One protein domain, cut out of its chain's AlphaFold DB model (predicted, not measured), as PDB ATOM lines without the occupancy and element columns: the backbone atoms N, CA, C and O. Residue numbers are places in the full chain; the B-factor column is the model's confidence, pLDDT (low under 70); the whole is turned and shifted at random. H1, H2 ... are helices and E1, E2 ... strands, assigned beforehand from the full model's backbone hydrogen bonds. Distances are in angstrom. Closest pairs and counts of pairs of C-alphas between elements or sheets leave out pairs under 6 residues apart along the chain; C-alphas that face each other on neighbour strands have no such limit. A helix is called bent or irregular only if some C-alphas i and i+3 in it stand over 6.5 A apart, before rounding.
ATOM      1  N   LYS A   4     -29.012  17.845 -16.887       52.56
ATOM      2  CA  LYS A   4     -30.391  18.326 -17.020       52.56
ATOM      3  C   LYS A   4     -31.041  17.859 -18.327       52.56
ATOM      4  O   LYS A   4     -32.158  17.359 -18.289       52.56
ATOM      5  N   ASP A   5     -30.337  17.947 -19.457       53.19
ATOM      6  CA  ASP A   5     -30.865  17.510 -20.761       53.19
ATOM      7  C   ASP A   5     -31.133  15.996 -20.790       53.19
ATOM      8  O   ASP A   5     -32.137  15.554 -21.341       53.19
ATOM      9  N   TRP A   6     -30.264  15.203 -20.150       55.53
ATOM     10  CA  TRP A   6     -30.424  13.748 -20.030       55.53
ATOM     11  C   TRP A   6     -31.637  13.357 -19.167       55.53
ATOM     12  O   TRP A   6     -32.399  12.463 -19.532       55.53
ATOM     13  N   LEU A   7     -31.866  14.074 -18.063       52.50
ATOM     14  CA  LEU A   7     -33.029  13.888 -17.190       52.50
ATOM     15  C   LEU A   7     -34.360  14.236 -17.870       52.50
ATOM     16  O   LEU A   7     -35.348  13.519 -17.713       52.50
ATOM     17  N   VAL A   8     -34.381  15.334 -18.629       52.47
ATOM     18  CA  VAL A   8     -35.583  15.841 -19.305       52.47
ATOM     19  C   VAL A   8     -36.001  14.947 -20.479       52.47
ATOM     20  O   VAL A   8     -37.199  14.759 -20.699       52.47
ATOM     21  N   GLU A   9     -35.058  14.351 -21.218       50.88
ATOM     22  CA  GLU A   9     -35.396  13.398 -22.289       50.88
ATOM     23  C   GLU A   9     -35.987  12.084 -21.761       50.88
ATOM     24  O   GLU A   9     -36.904  11.547 -22.384       50.88
ATOM     25  N   ALA A  10     -35.530  11.598 -20.602       47.91
ATOM     26  CA  ALA A  10     -36.037  10.369 -19.988       47.91
ATOM     27  C   ALA A  10     -37.411  10.534 -19.295       47.91
ATOM     28  O   ALA A  10     -38.090   9.542 -19.040       47.91
ATOM     29  N   GLY A  11     -37.830  11.769 -18.986       48.91
ATOM     30  CA  GLY A  11     -38.940  12.072 -18.069       48.91
ATOM     31  C   GLY A  11     -40.226  12.629 -18.692       48.91
ATOM     32  O   GLY A  11     -41.017  13.242 -17.976       48.91
ATOM     33  N   LYS A  12     -40.471  12.461 -19.999       48.28
ATOM     34  CA  LYS A  12     -41.618  13.097 -20.690       48.28
ATOM     35  C   LYS A  12     -43.027  12.631 -20.260       48.28
ATOM     36  O   LYS A  12     -44.001  13.206 -20.738       48.28
ATOM     37  N   GLU A  13     -43.176  11.688 -19.325       42.38
ATOM     38  CA  GLU A  13     -44.484  11.235 -18.815       42.38
ATOM     39  C   GLU A  13     -44.581  11.206 -17.265       42.38
ATOM     40  O   GLU A  13     -44.641  10.128 -16.692       42.38
ATOM     41  N   LYS A  14     -44.681  12.391 -16.609       44.34
ATOM     42  CA  LYS A  14     -45.172  12.681 -15.213       44.34
ATOM     43  C   LYS A  14     -44.477  11.927 -14.050       44.34
ATOM     44  O   LYS A  14     -43.834  10.922 -14.269       44.34
ATOM     45  N   ASN A  15     -44.554  12.241 -12.746       50.78
ATOM     46  CA  ASN A  15     -44.741  13.456 -11.919       50.78
ATOM     47  C   ASN A  15     -43.874  13.362 -10.625       50.78
ATOM     48  O   ASN A  15     -44.059  14.129  -9.685       50.78
ATOM     49  N   TYR A  16     -42.952  12.394 -10.554       52.16
ATOM     50  CA  TYR A  16     -42.071  12.149  -9.414       52.16
ATOM     51  C   TYR A  16     -40.770  11.546  -9.932       52.16
ATOM     52  O   TYR A  16     -40.801  10.627 -10.752       52.16
ATOM     53  N   LEU A  17     -39.637  12.068  -9.470       62.97
ATOM     54  CA  LEU A  17     -38.322  11.601  -9.883       62.97
ATOM     55  C   LEU A  17     -37.729  10.740  -8.773       62.97
ATOM     56  O   LEU A  17     -37.411  11.238  -7.692       62.97
ATOM     57  N   PHE A  18     -37.573   9.447  -9.036       66.44
ATOM     58  CA  PHE A  18     -36.792   8.590  -8.158       66.44
ATOM     59  C   PHE A  18     -35.316   9.017  -8.215       66.44
ATOM     60  O   PHE A  18     -34.740   9.149  -9.297       66.44
ATOM     61  N   ILE A  19     -34.703   9.255  -7.052       65.88
ATOM     62  CA  ILE A  19     -33.327   9.755  -6.966       65.88
ATOM     63  C   ILE A  19     -32.462   8.807  -6.127       65.88
ATOM     64  O   ILE A  19     -32.724   8.539  -4.956       65.88
ATOM     65  N   SER A  20     -31.408   8.288  -6.756       64.75
ATOM     66  CA  SER A  20     -30.423   7.376  -6.166       64.75
ATOM     67  C   SER A  20     -29.005   7.923  -6.356       64.75
ATOM     68  O   SER A  20     -28.743   8.584  -7.369       64.75
ATOM     69  N   PRO A  21     -28.055   7.576  -5.462       57.09
ATOM     70  CA  PRO A  21     -26.634   7.850  -5.658       57.09
ATOM     71  C   PRO A  21     -26.053   7.286  -6.970       57.09
ATOM     72  O   PRO A  21     -25.003   7.750  -7.408       57.09
ATOM     73  N   ARG A  22     -26.700   6.288  -7.597       52.16
ATOM     74  CA  ARG A  22     -26.265   5.630  -8.850       52.16
ATOM     75  C   ARG A  22     -26.931   6.155 -10.129       52.16
ATOM     76  O   ARG A  22     -26.776   5.545 -11.178       52.16
ATOM     77  N   CYS A  23     -27.527   7.341 -10.064       47.50
ATOM     78  CA  CYS A  23     -28.258   8.017 -11.139       47.50
ATOM     79  C   CYS A  23     -29.705   7.559 -11.322       47.50
ATOM     80  O   CYS A  23     -30.096   6.417 -11.114       47.50
ATOM     81  N   ILE A  24     -30.482   8.570 -11.683       48.31
ATOM     82  CA  ILE A  24     -31.919   8.632 -11.845       48.31
ATOM     83  C   ILE A  24     -32.428   7.575 -12.828       48.31
ATOM     84  O   ILE A  24     -32.224   7.686 -14.035       48.31
ATOM     85  N   GLU A  25     -33.143   6.583 -12.307       38.19
ATOM     86  CA  GLU A  25     -34.061   5.775 -13.105       38.19
ATOM     87  C   GLU A  25     -35.428   6.457 -13.062       38.19
ATOM     88  O   GLU A  25     -36.065   6.546 -12.012       38.19
ATOM     89  N   GLY A  26     -35.858   6.991 -14.205       36.19
ATOM     90  CA  GLY A  26     -37.195   7.545 -14.366       36.19
ATOM     91  C   GLY A  26     -38.260   6.477 -14.121       36.19
ATOM     92  O   GLY A  26     -38.171   5.353 -14.614       36.19
ATOM     93  N   GLY A  27     -39.280   6.849 -13.359       38.66
ATOM     94  CA  GLY A  27     -40.451   6.023 -13.123       38.66
ATOM     95  C   GLY A  27     -41.352   6.688 -12.098       38.66
ATOM     96  O   GLY A  27     -41.051   6.675 -10.908       38.66
ATOM     97  N   ALA A  28     -42.460   7.267 -12.553       36.16
ATOM     98  CA  ALA A  28     -43.533   7.661 -11.659       36.16
ATOM     99  C   ALA A  28     -44.514   6.503 -11.518       36.16
ATOM    100  O   ALA A  28     -45.140   6.069 -12.483       36.16
ATOM    101  N   VAL A  29     -44.667   6.020 -10.290       38.91
ATOM    102  CA  VAL A  29     -45.794   5.164  -9.935       38.91
ATOM    103  C   VAL A  29     -46.896   6.088  -9.441       38.91
ATOM    104  O   VAL A  29     -46.733   6.783  -8.440       38.91
ATOM    105  N   LEU A  30     -48.009   6.128 -10.170       36.31
ATOM    106  CA  LEU A  30     -49.202   6.833  -9.724       36.31
ATOM    107  C   LEU A  30     -49.793   6.030  -8.563       36.31
ATOM    108  O   LEU A  30     -50.229   4.888  -8.719       36.31
ATOM    109  N   VAL A  31     -49.699   6.610  -7.375       42.69
ATOM    110  CA  VAL A  31     -50.085   5.971  -6.128       42.69
ATOM    111  C   VAL A  31     -51.610   6.011  -6.006       42.69
ATOM    112  O   VAL A  31     -52.186   7.036  -5.662       42.69
ATOM    113  N   ASN A  32     -52.263   4.884  -6.297       40.31
ATOM    114  CA  ASN A  32     -53.725   4.756  -6.300       40.31
ATOM    115  C   ASN A  32     -54.269   3.910  -5.128       40.31
ATOM    116  O   ASN A  32     -55.321   3.288  -5.267       40.31
ATOM    117  N   SER A  33     -53.573   3.847  -3.983       55.28
ATOM    118  CA  SER A  33     -54.088   3.176  -2.776       55.28
ATOM    119  C   SER A  33     -54.358   4.165  -1.639       55.28
ATOM    120  O   SER A  33     -53.549   5.054  -1.370       55.28
ATOM    121  N   TYR A  34     -55.498   3.993  -0.958       53.56
ATOM    122  CA  TYR A  34     -55.906   4.814   0.192       53.56
ATOM    123  C   TYR A  34     -54.871   4.799   1.326       53.56
ATOM    124  O   TYR A  34     -54.602   5.841   1.908       53.56
ATOM    125  N   GLU A  35     -54.228   3.657   1.578       56.50
ATOM    126  CA  GLU A  35     -53.164   3.519   2.585       56.50
ATOM    127  C   GLU A  35     -51.965   4.425   2.281       56.50
ATOM    128  O   GLU A  35     -51.388   5.037   3.175       56.50
ATOM    129  N   THR A  36     -51.601   4.576   1.006       60.81
ATOM    130  CA  THR A  36     -50.469   5.433   0.638       60.81
ATOM    131  C   THR A  36     -50.851   6.919   0.626       60.81
ATOM    132  O   THR A  36     -50.007   7.766   0.917       60.81
ATOM    133  N   LEU A  37     -52.119   7.248   0.351       60.28
ATOM    134  CA  LEU A  37     -52.648   8.606   0.530       60.28
ATOM    135  C   LEU A  37     -52.646   9.010   2.009       60.28
ATOM    136  O   LEU A  37     -52.171  10.093   2.336       60.28
ATOM    137  N   GLU A  38     -53.075   8.125   2.909       60.25
ATOM    138  CA  GLU A  38     -53.054   8.371   4.356       60.25
ATOM    139  C   GLU A  38     -51.622   8.568   4.887       60.25
ATOM    140  O   GLU A  38     -51.370   9.450   5.716       60.25
ATOM    141  N   LEU A  39     -50.652   7.801   4.371       62.38
ATOM    142  CA  LEU A  39     -49.229   7.973   4.689       62.38
ATOM    143  C   LEU A  39     -48.673   9.325   4.217       62.38
ATOM    144  O   LEU A  39     -47.809   9.892   4.891       62.38
ATOM    145  N   TYR A  40     -49.178   9.850   3.097       67.62
ATOM    146  CA  TYR A  40     -48.813  11.162   2.569       67.62
ATOM    147  C   TYR A  40     -49.479  12.308   3.349       67.62
ATOM    148  O   TYR A  40     -48.813  13.277   3.707       67.62
ATOM    149  N   GLU A  41     -50.770  12.194   3.675       76.06
ATOM    150  CA  GLU A  41     -51.516  13.203   4.446       76.06
ATOM    151  C   GLU A  41     -50.934  13.412   5.850       76.06
ATOM    152  O   GLU A  41     -50.951  14.521   6.384       76.06
ATOM    153  N   ASN A  42     -50.360  12.359   6.433       82.38
ATOM    154  CA  ASN A  42     -49.776  12.391   7.771       82.38
ATOM    155  C   ASN A  42     -48.249  12.544   7.781       82.38
ATOM    156  O   ASN A  42     -47.638  12.360   8.838       82.38
ATOM    157  N   ILE A  43     -47.622  12.900   6.651       86.75
ATOM    158  CA  ILE A  43     -46.158  12.952   6.495       86.75
ATOM    159  C   ILE A  43     -45.475  13.739   7.620       86.75
ATOM    160  O   ILE A  43     -44.502  13.285   8.214       86.75
ATOM    161  N   ASP A  44     -46.054  14.872   8.009       88.81
ATOM    162  CA  ASP A  44     -45.524  15.731   9.060       88.81
ATOM    163  C   ASP A  44     -45.531  15.077  10.443       88.81
ATOM    164  O   ASP A  44     -44.587  15.265  11.219       88.81
ATOM    165  N   SER A  45     -46.601  14.346  10.768       90.88
ATOM    166  CA  SER A  45     -46.717  13.612  12.028       90.88
ATOM    167  C   SER A  45     -45.854  12.356  12.008       90.88
ATOM    168  O   SER A  45     -45.278  12.012  13.043       90.88
ATOM    169  N   ASN A  46     -45.783  11.670  10.870       89.56
ATOM    170  CA  ASN A  46     -44.980  10.469  10.680       89.56
ATOM    171  C   ASN A  46     -43.498  10.802  10.838       89.56
ATOM    172  O   ASN A  46     -42.818  10.141  11.622       89.56
ATOM    173  N   THR A  47     -43.033  11.894  10.218       94.06
ATOM    174  CA  THR A  47     -41.665  12.393  10.384       94.06
ATOM    175  C   THR A  47     -41.321  12.623  11.843       94.06
ATOM    176  O   THR A  47     -40.292  12.137  12.300       94.06
ATOM    177  N   LEU A  48     -42.167  13.321  12.604       94.69
ATOM    178  CA  LEU A  48     -41.872  13.612  14.009       94.69
ATOM    179  C   LEU A  48     -41.824  12.344  14.866       94.69
ATOM    180  O   LEU A  48     -40.863  12.148  15.607       94.69
ATOM    181  N   LYS A  49     -42.830  11.469  14.743       93.62
ATOM    182  CA  LYS A  49     -42.886  10.209  15.502       93.62
ATOM    183  C   LYS A  49     -41.675   9.330  15.206       93.62
ATOM    184  O   LYS A  49     -41.019   8.878  16.140       93.62
ATOM    185  N   PHE A  50     -41.368   9.146  13.922       94.12
ATOM    186  CA  PHE A  50     -40.200   8.397  13.473       94.12
ATOM    187  C   PHE A  50     -38.916   9.012  14.039       94.12
ATOM    188  O   PHE A  50     -38.163   8.339  14.732       94.12
ATOM    189  N   THR A  51     -38.707  10.315  13.836       95.06
ATOM    190  CA  THR A  51     -37.478  10.996  14.265       95.06
ATOM    191  C   THR A  51     -37.264  10.894  15.772       95.06
ATOM    192  O   THR A  51     -36.170  10.562  16.211       95.06
ATOM    193  N   HIS A  52     -38.297  11.135  16.582       95.69
ATOM    194  CA  HIS A  52     -38.177  11.067  18.039       95.69
ATOM    195  C   HIS A  52     -37.836   9.662  18.535       95.69
ATOM    196  O   HIS A  52     -36.989   9.526  19.418       95.69
ATOM    197  N   GLN A  53     -38.467   8.634  17.962       94.88
ATOM    198  CA  GLN A  53     -38.160   7.246  18.299       94.88
ATOM    199  C   GLN A  53     -36.696   6.925  17.976       94.88
ATOM    200  O   GLN A  53     -35.968   6.403  18.814       94.88
ATOM    201  N   GLU A  54     -36.243   7.326  16.791       94.81
ATOM    202  CA  GLU A  54     -34.885   7.076  16.316       94.81
ATOM    203  C   GLU A  54     -33.809   7.803  17.132       94.81
ATOM    204  O   GLU A  54     -32.761   7.231  17.438       94.81
ATOM    205  N   ILE A  55     -34.079   9.045  17.539       93.44
ATOM    206  CA  ILE A  55     -33.214   9.800  18.453       93.44
ATOM    207  C   ILE A  55     -33.141   9.095  19.805       93.44
ATOM    208  O   ILE A  55     -32.045   8.886  20.327       93.44
ATOM    209  N   PHE A  56     -34.292   8.720  20.370       93.12
ATOM    210  CA  PHE A  56     -34.349   8.040  21.659       93.12
ATOM    211  C   PHE A  56     -33.528   6.748  21.634       93.12
ATOM    212  O   PHE A  56     -32.662   6.563  22.490       93.12
ATOM    213  N   ASP A  57     -33.734   5.903  20.625       92.00
ATOM    214  CA  ASP A  57     -33.009   4.643  20.478       92.00
ATOM    215  C   ASP A  57     -31.500   4.879  20.340       92.00
ATOM    216  O   ASP A  57     -30.710   4.248  21.047       92.00
ATOM    217  N   LEU A  58     -31.085   5.845  19.511       92.06
ATOM    218  CA  LEU A  58     -29.672   6.183  19.335       92.06
ATOM    219  C   LEU A  58     -29.023   6.666  20.643       92.06
ATOM    220  O   LEU A  58     -27.907   6.258  20.975       92.06
ATOM    221  N   MET A  59     -29.710   7.516  21.410       90.38
ATOM    222  CA  MET A  59     -29.215   8.001  22.701       90.38
ATOM    223  C   MET A  59     -29.099   6.870  23.727       90.38
ATOM    224  O   MET A  59     -28.150   6.850  24.514       90.38
ATOM    225  N   GLN A  60     -30.041   5.924  23.730       89.12
ATOM    226  CA  GLN A  60     -29.979   4.762  24.614       89.12
ATOM    227  C   GLN A  60     -28.801   3.855  24.249       89.12
ATOM    228  O   GLN A  60     -28.051   3.465  25.146       89.12
ATOM    229  N   SER A  61     -28.559   3.616  22.956       88.06
ATOM    230  CA  SER A  61     -27.363   2.906  22.490       88.06
ATOM    231  C   SER A  61     -26.070   3.613  22.909       88.06
ATOM    232  O   SER A  61     -25.141   2.967  23.391       88.06
ATOM    233  N   ALA A  62     -26.011   4.945  22.822       87.69
ATOM    234  CA  ALA A  62     -24.818   5.699  23.217       87.69
ATOM    235  C   ALA A  62     -24.515   5.582  24.719       87.69
ATOM    236  O   ALA A  62     -23.348   5.542  25.111       87.69
ATOM    237  N   LYS A  63     -25.542   5.482  25.576       85.00
ATOM    238  CA  LYS A  63     -25.347   5.240  27.017       85.00
ATOM    239  C   LYS A  63     -24.702   3.884  27.295       85.00
ATOM    240  O   LYS A  63     -23.921   3.785  28.238       85.00
ATOM    241  N   SER A  64     -25.012   2.862  26.494       79.56
ATOM    242  CA  SER A  64     -24.387   1.539  26.604       79.56
ATOM    243  C   SER A  64     -23.017   1.439  25.922       79.56
ATOM    244  O   SER A  64     -22.214   0.600  26.320       79.56
ATOM    245  N   GLU A  65     -22.719   2.289  24.935       75.25
ATOM    246  CA  GLU A  65     -21.534   2.168  24.072       75.25
ATOM    247  C   GLU A  65     -20.590   3.373  24.183       75.25
ATOM    248  O   GLU A  65     -20.521   4.220  23.299       75.25
ATOM    249  N   ASN A  66     -19.818   3.473  25.271       78.06
ATOM    250  CA  ASN A  66     -18.749   4.481  25.415       78.06
ATOM    251  C   ASN A  66     -19.167   5.924  25.059       78.06
ATOM    252  O   ASN A  66     -18.344   6.698  24.569       78.06
ATOM    253  N   ARG A  67     -20.433   6.292  25.310       81.62
ATOM    254  CA  ARG A  67     -21.001   7.620  25.021       81.62
ATOM    255  C   ARG A  67     -21.103   7.967  23.531       81.62
ATOM    256  O   ARG A  67     -21.399   9.114  23.216       81.62
ATOM    257  N   LYS A  68     -20.920   7.014  22.613       89.06
ATOM    258  CA  LYS A  68     -21.035   7.241  21.165       89.06
ATOM    259  C   LYS A  68     -21.874   6.157  20.520       89.06
ATOM    260  O   LYS A  68     -21.627   4.982  20.739       89.06
ATOM    261  N   ALA A  69     -22.810   6.540  19.663       91.31
ATOM    262  CA  ALA A  69     -23.563   5.578  18.867       91.31
ATOM    263  C   ALA A  69     -23.708   6.047  17.426       91.31
ATOM    264  O   ALA A  69     -23.683   7.246  17.127       91.31
ATOM    265  N   LYS A  70     -23.873   5.075  16.530       91.56
ATOM    266  CA  LYS A  70     -24.212   5.297  15.127       91.56
ATOM    267  C   LYS A  70     -25.363   4.387  14.734       91.56
ATOM    268  O   LYS A  70     -25.385   3.224  15.126       91.56
ATOM    269  N   LYS A  71     -26.275   4.903  13.918       90.56
ATOM    270  CA  LYS A  71     -27.345   4.123  13.292       90.56
ATOM    271  C   LYS A  71     -27.409   4.465  11.811       90.56
ATOM    272  O   LYS A  71     -27.167   5.606  11.422       90.56
ATOM    273  N   TYR A  72     -27.686   3.458  10.996       89.25
ATOM    274  CA  TYR A  72     -27.770   3.588   9.547       89.25
ATOM    275  C   TYR A  72     -29.224   3.450   9.108       89.25
ATOM    276  O   TYR A  72     -29.947   2.593   9.616       89.25
ATOM    277  N   PHE A  73     -29.623   4.276   8.149       87.62
ATOM    278  CA  PHE A  73     -30.922   4.207   7.495       87.62
ATOM    279  C   PHE A  73     -30.744   4.005   6.011       87.62
ATOM    280  O   PHE A  73     -29.825   4.558   5.414       87.62
ATOM    281  N   GLU A  74     -31.675   3.279   5.418       86.81
ATOM    282  CA  GLU A  74     -31.786   3.140   3.978       86.81
ATOM    283  C   GLU A  74     -33.144   3.695   3.568       86.81
ATOM    284  O   GLU A  74     -34.186   3.170   3.963       86.81
ATOM    285  N   PHE A  75     -33.129   4.789   2.809       87.00
ATOM    286  CA  PHE A  75     -34.341   5.428   2.316       87.00
ATOM    287  C   PHE A  75     -34.418   5.333   0.800       87.00
ATOM    288  O   PHE A  75     -33.443   5.591   0.092       87.00
ATOM    289  N   THR A  76     -35.610   5.057   0.288       84.44
ATOM    290  CA  THR A  76     -35.951   5.418  -1.088       84.44
ATOM    291  C   THR A  76     -36.236   6.918  -1.102       84.44
ATOM    292  O   THR A  76     -37.069   7.388  -0.330       84.44
ATOM    293  N   LEU A  77     -35.538   7.683  -1.943       84.25
ATOM    294  CA  LEU A  77     -35.738   9.128  -2.055       84.25
ATOM    295  C   LEU A  77     -36.517   9.459  -3.331       84.25
ATOM    296  O   LEU A  77     -36.180   8.987  -4.418       84.25
ATOM    297  N   ILE A  78     -37.546  10.291  -3.190       79.69
ATOM    298  CA  ILE A  78     -38.391  10.749  -4.293       79.69
ATOM    299  C   ILE A  78     -38.382  12.271  -4.316       79.69
ATOM    300  O   ILE A  78     -38.751  12.907  -3.332       79.69
ATOM    301  N   PHE A  79     -37.988  12.855  -5.443       78.19
ATOM    302  CA  PHE A  79     -38.136  14.282  -5.699       78.19
ATOM    303  C   PHE A  79     -39.527  14.569  -6.280       78.19
ATOM    304  O   PHE A  79     -39.944  13.973  -7.275       78.19
ATOM    305  N   CYS A  80     -40.237  15.484  -5.627       76.25
ATOM    306  CA  CYS A  80     -41.629  15.855  -5.881       76.25
ATOM    307  C   CYS A  80     -41.777  17.306  -6.382       76.25
ATOM    308  O   CYS A  80     -42.874  17.853  -6.312       76.25
ATOM    309  N   GLY A  81     -40.684  17.958  -6.793       72.25
ATOM    310  CA  GLY A  81     -40.706  19.300  -7.390       72.25
ATOM    311  C   GLY A  81     -40.778  19.271  -8.916       72.25
ATOM    312  O   GLY A  81     -40.670  18.207  -9.528       72.25
ATOM    313  N   ASP A  82     -40.897  20.449  -9.527       72.56
ATOM    314  CA  ASP A  82     -40.825  20.589 -10.983       72.56
ATOM    315  C   ASP A  82     -39.364  20.522 -11.458       72.56
ATOM    316  O   ASP A  82     -38.437  20.846 -10.725       72.56
ATOM    317  N   PHE A  83     -39.092  20.125 -12.701       66.06
ATOM    318  CA  PHE A  83     -37.701  20.112 -13.195       66.06
ATOM    319  C   PHE A  83     -37.096  21.518 -13.327       66.06
ATOM    320  O   PHE A  83     -35.876  21.681 -13.251       66.06
ATOM    321  N   ASP A  84     -37.942  22.535 -13.493       71.12
ATOM    322  CA  ASP A  84     -37.527  23.939 -13.539       71.12
ATOM    323  C   ASP A  84     -37.038  24.451 -12.180       71.12
ATOM    324  O   ASP A  84     -36.280  25.417 -12.117       71.12
ATOM    325  N   ASP A  85     -37.384  23.744 -11.105       68.56
ATOM    326  CA  ASP A  85     -36.905  24.017  -9.755       68.56
ATOM    327  C   ASP A  85     -35.435  23.640  -9.526       68.56
ATOM    328  O   ASP A  85     -34.867  23.954  -8.477       68.56
ATOM    329  N   ILE A  86     -34.824  22.928 -10.473       72.31
ATOM    330  CA  ILE A  86     -33.417  22.543 -10.427       72.31
ATOM    331  C   ILE A  86     -32.612  23.665 -11.100       72.31
ATOM    332  O   ILE A  86     -32.436  23.689 -12.324       72.31
ATOM    333  N   GLU A  87     -32.166  24.620 -10.275       65.31
ATOM    334  CA  GLU A  87     -31.492  25.862 -10.695       65.31
ATOM    335  C   GLU A  87     -30.185  25.611 -11.467       65.31
ATOM    336  O   GLU A  87     -29.843  26.356 -12.386       65.31
ATOM    337  N   SER A  88     -29.462  24.539 -11.138       64.44
ATOM    338  CA  SER A  88     -28.237  24.133 -11.824       64.44
ATOM    339  C   SER A  88     -28.048  22.619 -11.764       64.44
ATOM    340  O   SER A  88     -28.609  21.934 -10.907       64.44
ATOM    341  N   ALA A  89     -27.269  22.074 -12.704       58.84
ATOM    342  CA  ALA A  89     -26.862  20.677 -12.625       58.84
ATOM    343  C   ALA A  89     -26.000  20.499 -11.360       58.84
ATOM    344  O   ALA A  89     -24.958  21.154 -11.266       58.84
ATOM    345  N   PRO A  90     -26.418  19.662 -10.396       63.38
ATOM    346  CA  PRO A  90     -25.657  19.465  -9.171       63.38
ATOM    347  C   PRO A  90     -24.285  18.876  -9.493       63.38
ATOM    348  O   PRO A  90     -24.163  18.033 -10.387       63.38
ATOM    349  N   THR A  91     -23.257  19.307  -8.763       65.25
ATOM    350  CA  THR A  91     -21.906  18.767  -8.960       65.25
ATOM    351  C   THR A  91     -21.724  17.429  -8.248       65.25
ATOM    352  O   THR A  91     -20.975  16.575  -8.725       65.25
ATOM    353  N   ASP A  92     -22.478  17.207  -7.167       75.38
ATOM    354  CA  ASP A  92     -22.551  15.936  -6.460       75.38
ATOM    355  C   ASP A  92     -23.959  15.632  -5.910       75.38
ATOM    356  O   ASP A  92     -24.807  16.506  -5.719       75.38
ATOM    357  N   PHE A  93     -24.222  14.349  -5.654       77.44
ATOM    358  CA  PHE A  93     -25.526  13.879  -5.179       77.44
ATOM    359  C   PHE A  93     -25.889  14.412  -3.782       77.44
ATOM    360  O   PHE A  93     -27.059  14.671  -3.506       77.44
ATOM    361  N   SER A  94     -24.912  14.603  -2.894       80.81
ATOM    362  CA  SER A  94     -25.177  15.102  -1.540       80.81
ATOM    363  C   SER A  94     -25.527  16.589  -1.555       80.81
ATOM    364  O   SER A  94     -26.423  17.014  -0.825       80.81
ATOM    365  N   GLU A  95     -24.869  17.378  -2.403       80.19
ATOM    366  CA  GLU A  95     -25.212  18.773  -2.686       80.19
ATOM    367  C   GLU A  95     -26.617  18.882  -3.291       80.19
ATOM    368  O   GLU A  95     -27.427  19.696  -2.831       80.19
ATOM    369  N   PHE A  96     -26.956  18.010  -4.246       82.19
ATOM    370  CA  PHE A  96     -28.304  17.942  -4.808       82.19
ATOM    371  C   PHE A  96     -29.361  17.699  -3.727       82.19
ATOM    372  O   PHE A  96     -30.299  18.484  -3.586       82.19
ATOM    373  N   VAL A  97     -29.201  16.641  -2.923       85.12
ATOM    374  CA  VAL A  97     -30.163  16.302  -1.865       85.12
ATOM    375  C   VAL A  97     -30.270  17.442  -0.854       85.12
ATOM    376  O   VAL A  97     -31.370  17.829  -0.473       85.12
ATOM    377  N   ASN A  98     -29.152  18.043  -0.446       86.06
ATOM    378  CA  ASN A  98     -29.167  19.127   0.534       86.06
ATOM    379  C   ASN A  98     -29.844  20.408   0.033       86.06
ATOM    380  O   ASN A  98     -30.544  21.057   0.819       86.06
ATOM    381  N   SER A  99     -29.643  20.771  -1.234       84.12
ATOM    382  CA  SER A  99     -30.248  21.961  -1.847       84.12
ATOM    383  C   SER A  99     -31.740  21.767  -2.138       84.12
ATOM    384  O   SER A  99     -32.526  22.699  -1.964       84.12
ATOM    385  N   THR A 100     -32.160  20.542  -2.469       84.25
ATOM    386  CA  THR A 100     -33.540  20.238  -2.885       84.25
ATOM    387  C   THR A 100     -34.396  19.531  -1.831       84.25
ATOM    388  O   THR A 100     -35.590  19.355  -2.055       84.25
ATOM    389  N   LYS A 101     -33.859  19.202  -0.645       88.56
ATOM    390  CA  LYS A 101     -34.539  18.441   0.434       88.56
ATOM    391  C   LYS A 101     -35.965  18.864   0.785       88.56
ATOM    392  O   LYS A 101     -36.739  18.030   1.226       88.56
ATOM    393  N   LYS A 102     -36.329  20.138   0.590       88.25
ATOM    394  CA  LYS A 102     -37.703  20.643   0.809       88.25
ATOM    395  C   LYS A 102     -38.740  19.998  -0.118       88.25
ATOM    396  O   LYS A 102     -39.929  20.108   0.134       88.25
ATOM    397  N   ARG A 103     -38.278  19.407  -1.216       85.56
ATOM    398  CA  ARG A 103     -39.066  18.774  -2.275       85.56
ATOM    399  C   ARG A 103     -38.788  17.274  -2.345       85.56
ATOM    400  O   ARG A 103     -39.132  16.651  -3.342       85.56
ATOM    401  N   ILE A 104     -38.129  16.706  -1.332       87.06
ATOM    402  CA  ILE A 104     -37.795  15.285  -1.285       87.06
ATOM    403  C   ILE A 104     -38.602  14.607  -0.186       87.06
ATOM    404  O   ILE A 104     -38.574  15.021   0.974       87.06
ATOM    405  N   ILE A 105     -39.250  13.511  -0.563       88.12
ATOM    406  CA  ILE A 105     -39.853  12.559   0.358       88.12
ATOM    407  C   ILE A 105     -38.901  11.378   0.515       88.12
ATOM    408  O   ILE A 105     -38.439  10.800  -0.471       88.12
ATOM    409  N   ALA A 106     -38.606  11.031   1.763       90.62
ATOM    410  CA  ALA A 106     -37.873   9.831   2.124       90.62
ATOM    411  C   ALA A 106     -38.864   8.738   2.532       90.62
ATOM    412  O   ALA A 106     -39.721   8.957   3.384       90.62
ATOM    413  N   TYR A 136     -43.615   7.283   5.064       88.44
ATOM    414  CA  TYR A 136     -43.291   8.447   4.244       88.44
ATOM    415  C   TYR A 136     -42.879   9.598   5.157       88.44
ATOM    416  O   TYR A 136     -43.561   9.891   6.141       88.44
ATOM    417  N   LEU A 137     -41.753  10.230   4.836       92.44
ATOM    418  CA  LEU A 137     -41.098  11.222   5.677       92.44
ATOM    419  C   LEU A 137     -40.726  12.456   4.849       92.44
ATOM    420  O   LEU A 137     -40.099  12.351   3.795       92.44
ATOM    421  N   ASP A 138     -41.053  13.639   5.360       93.44
ATOM    422  CA  ASP A 138     -40.484  14.899   4.879       93.44
ATOM    423  C   ASP A 138     -38.990  14.931   5.235       93.44
ATOM    424  O   ASP A 138     -38.621  14.982   6.417       93.44
ATOM    425  N   LEU A 139     -38.124  14.896   4.215       94.44
ATOM    426  CA  LEU A 139     -36.678  14.832   4.418       94.44
ATOM    427  C   LEU A 139     -36.138  16.102   5.083       94.44
ATOM    428  O   LEU A 139     -35.245  16.038   5.927       94.44
ATOM    429  N   LYS A 140     -36.661  17.275   4.723       95.06
ATOM    430  CA  LYS A 140     -36.201  18.548   5.282       95.06
ATOM    431  C   LYS A 140     -36.473  18.597   6.783       95.06
ATOM    432  O   LYS A 140     -35.573  18.944   7.546       95.06
ATOM    433  N   LYS A 141     -37.683  18.231   7.197       95.94
ATOM    434  CA  LYS A 141     -38.102  18.229   8.598       95.94
ATOM    435  C   LYS A 141     -37.354  17.170   9.407       95.94
ATOM    436  O   LYS A 141     -36.871  17.495  10.485       95.94
ATOM    437  N   LEU A 142     -37.165  15.966   8.859       96.19
ATOM    438  CA  LEU A 142     -36.343  14.908   9.465       96.19
ATOM    439  C   LEU A 142     -34.935  15.426   9.812       96.19
ATOM    440  O   LEU A 142     -34.477  15.315  10.948       96.19
ATOM    441  N   LEU A 143     -34.261  16.054   8.842       94.88
ATOM    442  CA  LEU A 143     -32.912  16.599   9.025       94.88
ATOM    443  C   LEU A 143     -32.878  17.794   9.993       94.88
ATOM    444  O   LEU A 143     -31.918  17.949  10.750       94.88
ATOM    445  N   GLU A 144     -33.903  18.652   9.973       95.44
ATOM    446  CA  GLU A 144     -34.029  19.766  10.918       95.44
ATOM    447  C   GLU A 144     -34.185  19.270  12.360       95.44
ATOM    448  O   GLU A 144     -33.527  19.812  13.247       95.44
ATOM    449  N   GLU A 145     -35.001  18.240  12.594       96.19
ATOM    450  CA  GLU A 145     -35.204  17.654  13.921       96.19
ATOM    451  C   GLU A 145     -33.956  16.939  14.447       96.19
ATOM    452  O   GLU A 145     -33.583  17.156  15.601       96.19
ATOM    453  N   PHE A 146     -33.238  16.174  13.618       95.19
ATOM    454  CA  PHE A 146     -31.944  15.613  14.030       95.19
ATOM    455  C   PHE A 146     -30.971  16.706  14.473       95.19
ATOM    456  O   PHE A 146     -30.397  16.625  15.560       95.19
ATOM    457  N   ARG A 147     -30.846  17.780  13.684       93.50
ATOM    458  CA  ARG A 147     -29.955  18.899  14.009       93.50
ATOM    459  C   ARG A 147     -30.346  19.603  15.310       93.50
ATOM    460  O   ARG A 147     -29.460  19.997  16.057       93.50
ATOM    461  N   LYS A 148     -31.644  19.789  15.579       94.38
ATOM    462  CA  LYS A 148     -32.133  20.414  16.826       94.38
ATOM    463  C   LYS A 148     -31.771  19.614  18.080       94.38
ATOM    464  O   LYS A 148     -31.735  20.194  19.156       94.38
ATOM    465  N   ASN A 149     -31.532  18.313  17.933       92.19
ATOM    466  CA  ASN A 149     -31.222  17.391  19.023       92.19
ATOM    467  C   ASN A 149     -29.742  16.963  19.029       92.19
ATOM    468  O   ASN A 149     -29.414  15.896  19.542       92.19
ATOM    469  N   ASP A 150     -28.859  17.761  18.416       92.12
ATOM    470  CA  ASP A 150     -27.414  17.505  18.327       92.12
ATOM    471  C   ASP A 150     -27.052  16.144  17.703       92.12
ATOM    472  O   ASP A 150     -25.988  15.571  17.955       92.12
ATOM    473  N   ILE A 151     -27.931  15.622  16.843       93.69
ATOM    474  CA  ILE A 151     -27.686  14.402  16.080       93.69
ATOM    475  C   ILE A 151     -27.060  14.778  14.743       93.69
ATOM    476  O   ILE A 151     -27.665  15.457  13.907       93.69
ATOM    477  N   LYS A 152     -25.841  14.295  14.509       93.44
ATOM    478  CA  LYS A 152     -25.160  14.471  13.226       93.44
ATOM    479  C   LYS A 152     -25.725  13.468  12.225       93.44
ATOM    480  O   LYS A 152     -25.673  12.269  12.485       93.44
ATOM    481  N   CYS A 153     -26.212  13.949  11.084       92.12
ATOM    482  CA  CYS A 153     -26.748  13.128   9.999       92.12
ATOM    483  C   CYS A 153     -25.974  13.390   8.701       92.12
ATOM    484  O   CYS A 153     -25.811  14.545   8.307       92.12
ATOM    485  N   GLU A 154     -25.495  12.334   8.045       90.00
ATOM    486  CA  GLU A 154     -24.711  12.415   6.807       90.00
ATOM    487  C   GLU A 154     -25.176  11.360   5.799       90.00
ATOM    488  O   GLU A 154     -25.541  10.247   6.178       90.00
ATOM    489  N   ILE A 155     -25.131  11.691   4.507       86.50
ATOM    490  CA  ILE A 155     -25.319  10.701   3.440       86.50
ATOM    491  C   ILE A 155     -24.046   9.860   3.359       86.50
ATOM    492  O   ILE A 155     -22.939  10.390   3.249       86.50
ATOM    493  N   CYS A 156     -24.194   8.540   3.417       77.94
ATOM    494  CA  CYS A 156     -23.072   7.626   3.288       77.94
ATOM    495  C   CYS A 156     -22.653   7.544   1.814       77.94
ATOM    496  O   CYS A 156     -23.293   6.883   1.001       77.94
ATOM    497  N   THR A 157     -21.564   8.227   1.461       65.38
ATOM    498  CA  THR A 157     -20.983   8.212   0.107       65.38
ATOM    499  C   THR A 157     -19.958   7.087  -0.093       65.38
ATOM    500  O   THR A 157     -19.411   6.914  -1.183       65.38
ATOM    501  N   ILE A 158     -19.690   6.294   0.950       56.03
ATOM    502  CA  ILE A 158     -18.687   5.227   0.931       56.03
ATOM    503  C   ILE A 158     -19.299   3.979   0.288       56.03
ATOM    504  O   ILE A 158     -20.064   3.254   0.913       56.03
ATOM    505  N   GLN A 159     -18.898   3.680  -0.949       47.56
ATOM    506  CA  GLN A 159     -19.387   2.549  -1.755       47.56
ATOM    507  C   GLN A 159     -19.149   1.132  -1.165       47.56
ATOM    508  O   GLN A 159     -19.434   0.154  -1.852       47.56
ATOM    509  N   ASN A 160     -18.598   0.958   0.048       41.12
ATOM    510  CA  ASN A 160     -18.114  -0.363   0.492       41.12
ATOM    511  C   ASN A 160     -18.085  -0.677   2.004       41.12
ATOM    512  O   ASN A 160     -17.594  -1.749   2.351       41.12
ATOM    513  N   SER A 161     -18.565   0.166   2.925       39.78
ATOM    514  CA  SER A 161     -18.339  -0.093   4.366       39.78
ATOM    515  C   SER A 161     -19.422  -0.906   5.091       39.78
ATOM    516  O   SER A 161     -19.162  -1.352   6.202       39.78
ATOM    517  N   TYR A 162     -20.578  -1.189   4.479       43.25
ATOM    518  CA  TYR A 162     -21.594  -2.086   5.054       43.25
ATOM    519  C   TYR A 162     -22.138  -3.061   3.997       43.25
ATOM    520  O   TYR A 162     -23.207  -2.884   3.429       43.25
ATOM    521  N   ARG A 163     -21.380  -4.133   3.727       41.50
ATOM    522  CA  ARG A 163     -21.832  -5.294   2.933       41.50
ATOM    523  C   ARG A 163     -22.601  -6.295   3.803       41.50
ATOM    524  O   ARG A 163     -22.247  -7.468   3.864       41.50
ATOM    525  N   HIS A 164     -23.630  -5.832   4.501       37.62
ATOM    526  CA  HIS A 164     -24.522  -6.701   5.268       37.62
ATOM    527  C   HIS A 164     -25.974  -6.428   4.887       37.62
ATOM    528  O   HIS A 164     -26.751  -6.032   5.732       37.62
ATOM    529  N   ILE A 165     -26.319  -6.632   3.616       40.19
ATOM    530  CA  ILE A 165     -27.608  -7.165   3.149       40.19
ATOM    531  C   ILE A 165     -27.352  -7.664   1.719       40.19
ATOM    532  O   ILE A 165     -26.760  -6.978   0.890       40.19
ATOM    533  N   SER A 166     -27.751  -8.901   1.448       37.44
ATOM    534  CA  SER A 166     -27.446  -9.704   0.256       37.44
ATOM    535  C   SER A 166     -28.066  -9.204  -1.057       37.44
ATOM    536  O   SER A 166     -28.035  -9.916  -2.053       37.44
ATOM    537  N   TYR A 167     -28.618  -7.994  -1.073       41.69
ATOM    538  CA  TYR A 167     -29.148  -7.317  -2.247       41.69
ATOM    539  C   TYR A 167     -28.841  -5.832  -2.078       41.69
ATOM    540  O   TYR A 167     -29.517  -5.143  -1.320       41.69
ATOM    541  N   VAL A 168     -27.808  -5.331  -2.762       48.31
ATOM    542  CA  VAL A 168     -27.630  -3.885  -2.931       48.31
ATOM    543  C   VAL A 168     -28.814  -3.427  -3.769       48.31
ATOM    544  O   VAL A 168     -28.793  -3.542  -4.992       48.31
ATOM    545  N   ASN A 169     -29.888  -2.990  -3.118       56.81
ATOM    546  CA  ASN A 169     -30.956  -2.321  -3.826       56.81
ATOM    547  C   ASN A 169     -30.391  -0.963  -4.239       56.81
ATOM    548  O   ASN A 169     -30.295  -0.046  -3.426       56.81
ATOM    549  N   GLU A 170     -29.975  -0.854  -5.502       56.94
ATOM    550  CA  GLU A 170     -29.365   0.351  -6.083       56.94
ATOM    551  C   GLU A 170     -30.272   1.587  -5.979       56.94
ATOM    552  O   GLU A 170     -29.840   2.706  -6.247       56.94
ATOM    553  N   ARG A 171     -31.523   1.393  -5.546       64.94
ATOM    554  CA  ARG A 171     -32.525   2.423  -5.304       64.94
ATOM    555  C   ARG A 171     -32.559   2.960  -3.866       64.94
ATOM    556  O   ARG A 171     -33.408   3.788  -3.547       64.94
ATOM    557  N   LEU A 172     -31.691   2.497  -2.969       76.81
ATOM    558  CA  LEU A 172     -31.653   2.988  -1.591       76.81
ATOM    559  C   LEU A 172     -30.510   3.988  -1.392       76.81
ATOM    560  O   LEU A 172     -29.364   3.744  -1.763       76.81
ATOM    561  N   THR A 173     -30.834   5.120  -0.774       80.94
ATOM    562  CA  THR A 173     -29.859   6.092  -0.280       80.94
ATOM    563  C   THR A 173     -29.591   5.805   1.188       80.94
ATOM    564  O   THR A 173     -30.511   5.838   2.007       80.94
ATOM    565  N   GLN A 174     -28.327   5.550   1.532       85.56
ATOM    566  CA  GLN A 174     -27.940   5.297   2.913       85.56
ATOM    567  C   GLN A 174     -27.607   6.604   3.641       85.56
ATOM    568  O   GLN A 174     -26.787   7.397   3.178       85.56
ATOM    569  N   PHE A 175     -28.201   6.796   4.814       89.88
ATOM    570  CA  PHE A 175     -27.852   7.849   5.762       89.88
ATOM    571  C   PHE A 175     -27.221   7.224   6.999       89.88
ATOM    572  O   PHE A 175     -27.590   6.125   7.410       89.88
ATOM    573  N   VAL A 176     -26.288   7.935   7.619       91.12
ATOM    574  CA  VAL A 176     -25.774   7.610   8.946       91.12
ATOM    575  C   VAL A 176     -26.139   8.738   9.895       91.12
ATOM    576  O   VAL A 176     -25.849   9.904   9.629       91.12
ATOM    577  N   ILE A 177     -26.782   8.386  11.005       93.25
ATOM    578  CA  ILE A 177     -26.916   9.270  12.155       93.25
ATOM    579  C   ILE A 177     -25.911   8.873  13.223       93.25
ATOM    580  O   ILE A 177     -25.592   7.695  13.401       93.25
ATOM    581  N   SER A 178     -25.390   9.865  13.927       92.00
ATOM    582  CA  SER A 178     -24.441   9.655  15.006       92.00
ATOM    583  C   SER A 178     -24.673  10.635  16.139       92.00
ATOM    584  O   SER A 178     -25.054  11.786  15.917       92.00
ATOM    585  N   TYR A 179     -24.433  10.144  17.346       90.56
ATOM    586  CA  TYR A 179     -24.555  10.896  18.581       90.56
ATOM    587  C   TYR A 179     -23.310  10.675  19.430       90.56
ATOM    588  O   TYR A 179     -22.809   9.552  19.519       90.56
ATOM    589  N   ASP A 180     -22.817  11.754  20.028       87.44
ATOM    590  CA  ASP A 180     -21.647  11.769  20.899       87.44
ATOM    591  C   ASP A 180     -21.997  12.560  22.164       87.44
ATOM    592  O   ASP A 180     -22.236  13.769  22.113       87.44
ATOM    593  N   LEU A 181     -22.063  11.862  23.295       75.81
ATOM    594  CA  LEU A 181     -22.283  12.424  24.625       75.81
ATOM    595  C   LEU A 181     -20.979  13.095  25.090       75.81
ATOM    596  O   LEU A 181     -20.255  12.577  25.945       75.81
TER     597      LEU A 181
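What this domain is: This is residues 4 to 106 and 136 to 181 of the 183 residues of an uncharacterized protein of Clostridium sp. CAG:921 (UniProt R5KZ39). A strongly twisted sheet is built round one long, bent strand, E2; the long helix H3 runs along one face with H5 packed on it, and H4 is on the opposite face from H3. H1 lies at one end, away from the sheet, and residues 163 to 168, between E5 and E6, stick out. The printed part has 149 residues with five named helices and six named strands, in the order H1 E1 H2 H3 E2 H4 E3 E4 H5 E5 E6, a mixed class of helices and strands. The branched sheet is antiparallel in its neighbour pairs E1 and E2, E2 and E3, E2 and E6, E3 and E4, E5 and E6. The whole is compact, with a radius of gyration of the C-alphas of 16.5 A and spans of 52 by 36 by 33 A.

How they stand to each other: H1, residues 4 to 10, is not on the sheet. E1, residues 17 to 19, is the antiparallel neighbour of E2, residues 68 to 79, with N 17 and O 79 2.9 A apart, within hydrogen-bond range. H2, residues 34 to 41, only grazes the sheet with its residues 36 to 41. H3, residues 43 to 64, is over E2, E4, residues 136 to 138, and E6, residues 173 to 180, at a height over the sheet of 7.9 A; it runs along the strands, at 14 degrees to E2 on the local plane, and its closest C-alphas to E2 are those of Ala 62 and Ala 69, 4.5 A apart. E2 bends by 61 degrees at residue 76; E6, beside residues 68 to 75, and E1 lie on one side of it, and E3, residues 104 to 106, on the other side. Within hydrogen-bond range are N 71 and O 177 of E2 and E6, 2.9 A, N 78 and O 105 of E2 and E3, 2.9 A, and N 106 and O 137 of E3 and E4, 2.8 A. H4, residues 93 to 103, is irregular, with C-alphas 99 and 102 8.0 A apart; it is on the opposite face from H3. H5, residues 139 to 148, is on the sheet and touches H3, the same way at a steep tilt of 41 degrees, the closest C-alphas being those of Thr 47 and Leu 142, 6.0 A apart. H4 and H5 touch only at their ends, the C-alphas of Lys 101 and Lys 140 being closest at 5.1 A. E5, residues 152 to 155, forms a hairpin with E6, N 154 and O 176 being 2.9 A apart. In H1, H2, H3 and H5 every O i to N i+4 pair is within hydrogen-bond range; in H4 5 of 7 are.

Where its parts are: H1 begins at C-alpha 4, (-30.391, 18.326, -17.020). From first to last C-alpha H3 measures 31.8 A, E2 32.6 A and E6 23.4 A. E6 ends at C-alpha 180, (-21.647, 11.769, 20.899).

The domain as a whole: The C-alphas farthest apart are those of Lys 12 and Asn 66, 52.2 A. Residues 107 to 135 are not printed, and C-alphas 106 and 136 are 6.0 A apart across the cut. The links E1 to H2, E2 to H4 and E5 to E6 are long. The mean pLDDT of the printed part is 73.4; 59 residues are under 70, among them residues 4 to 40 and 157 to 171.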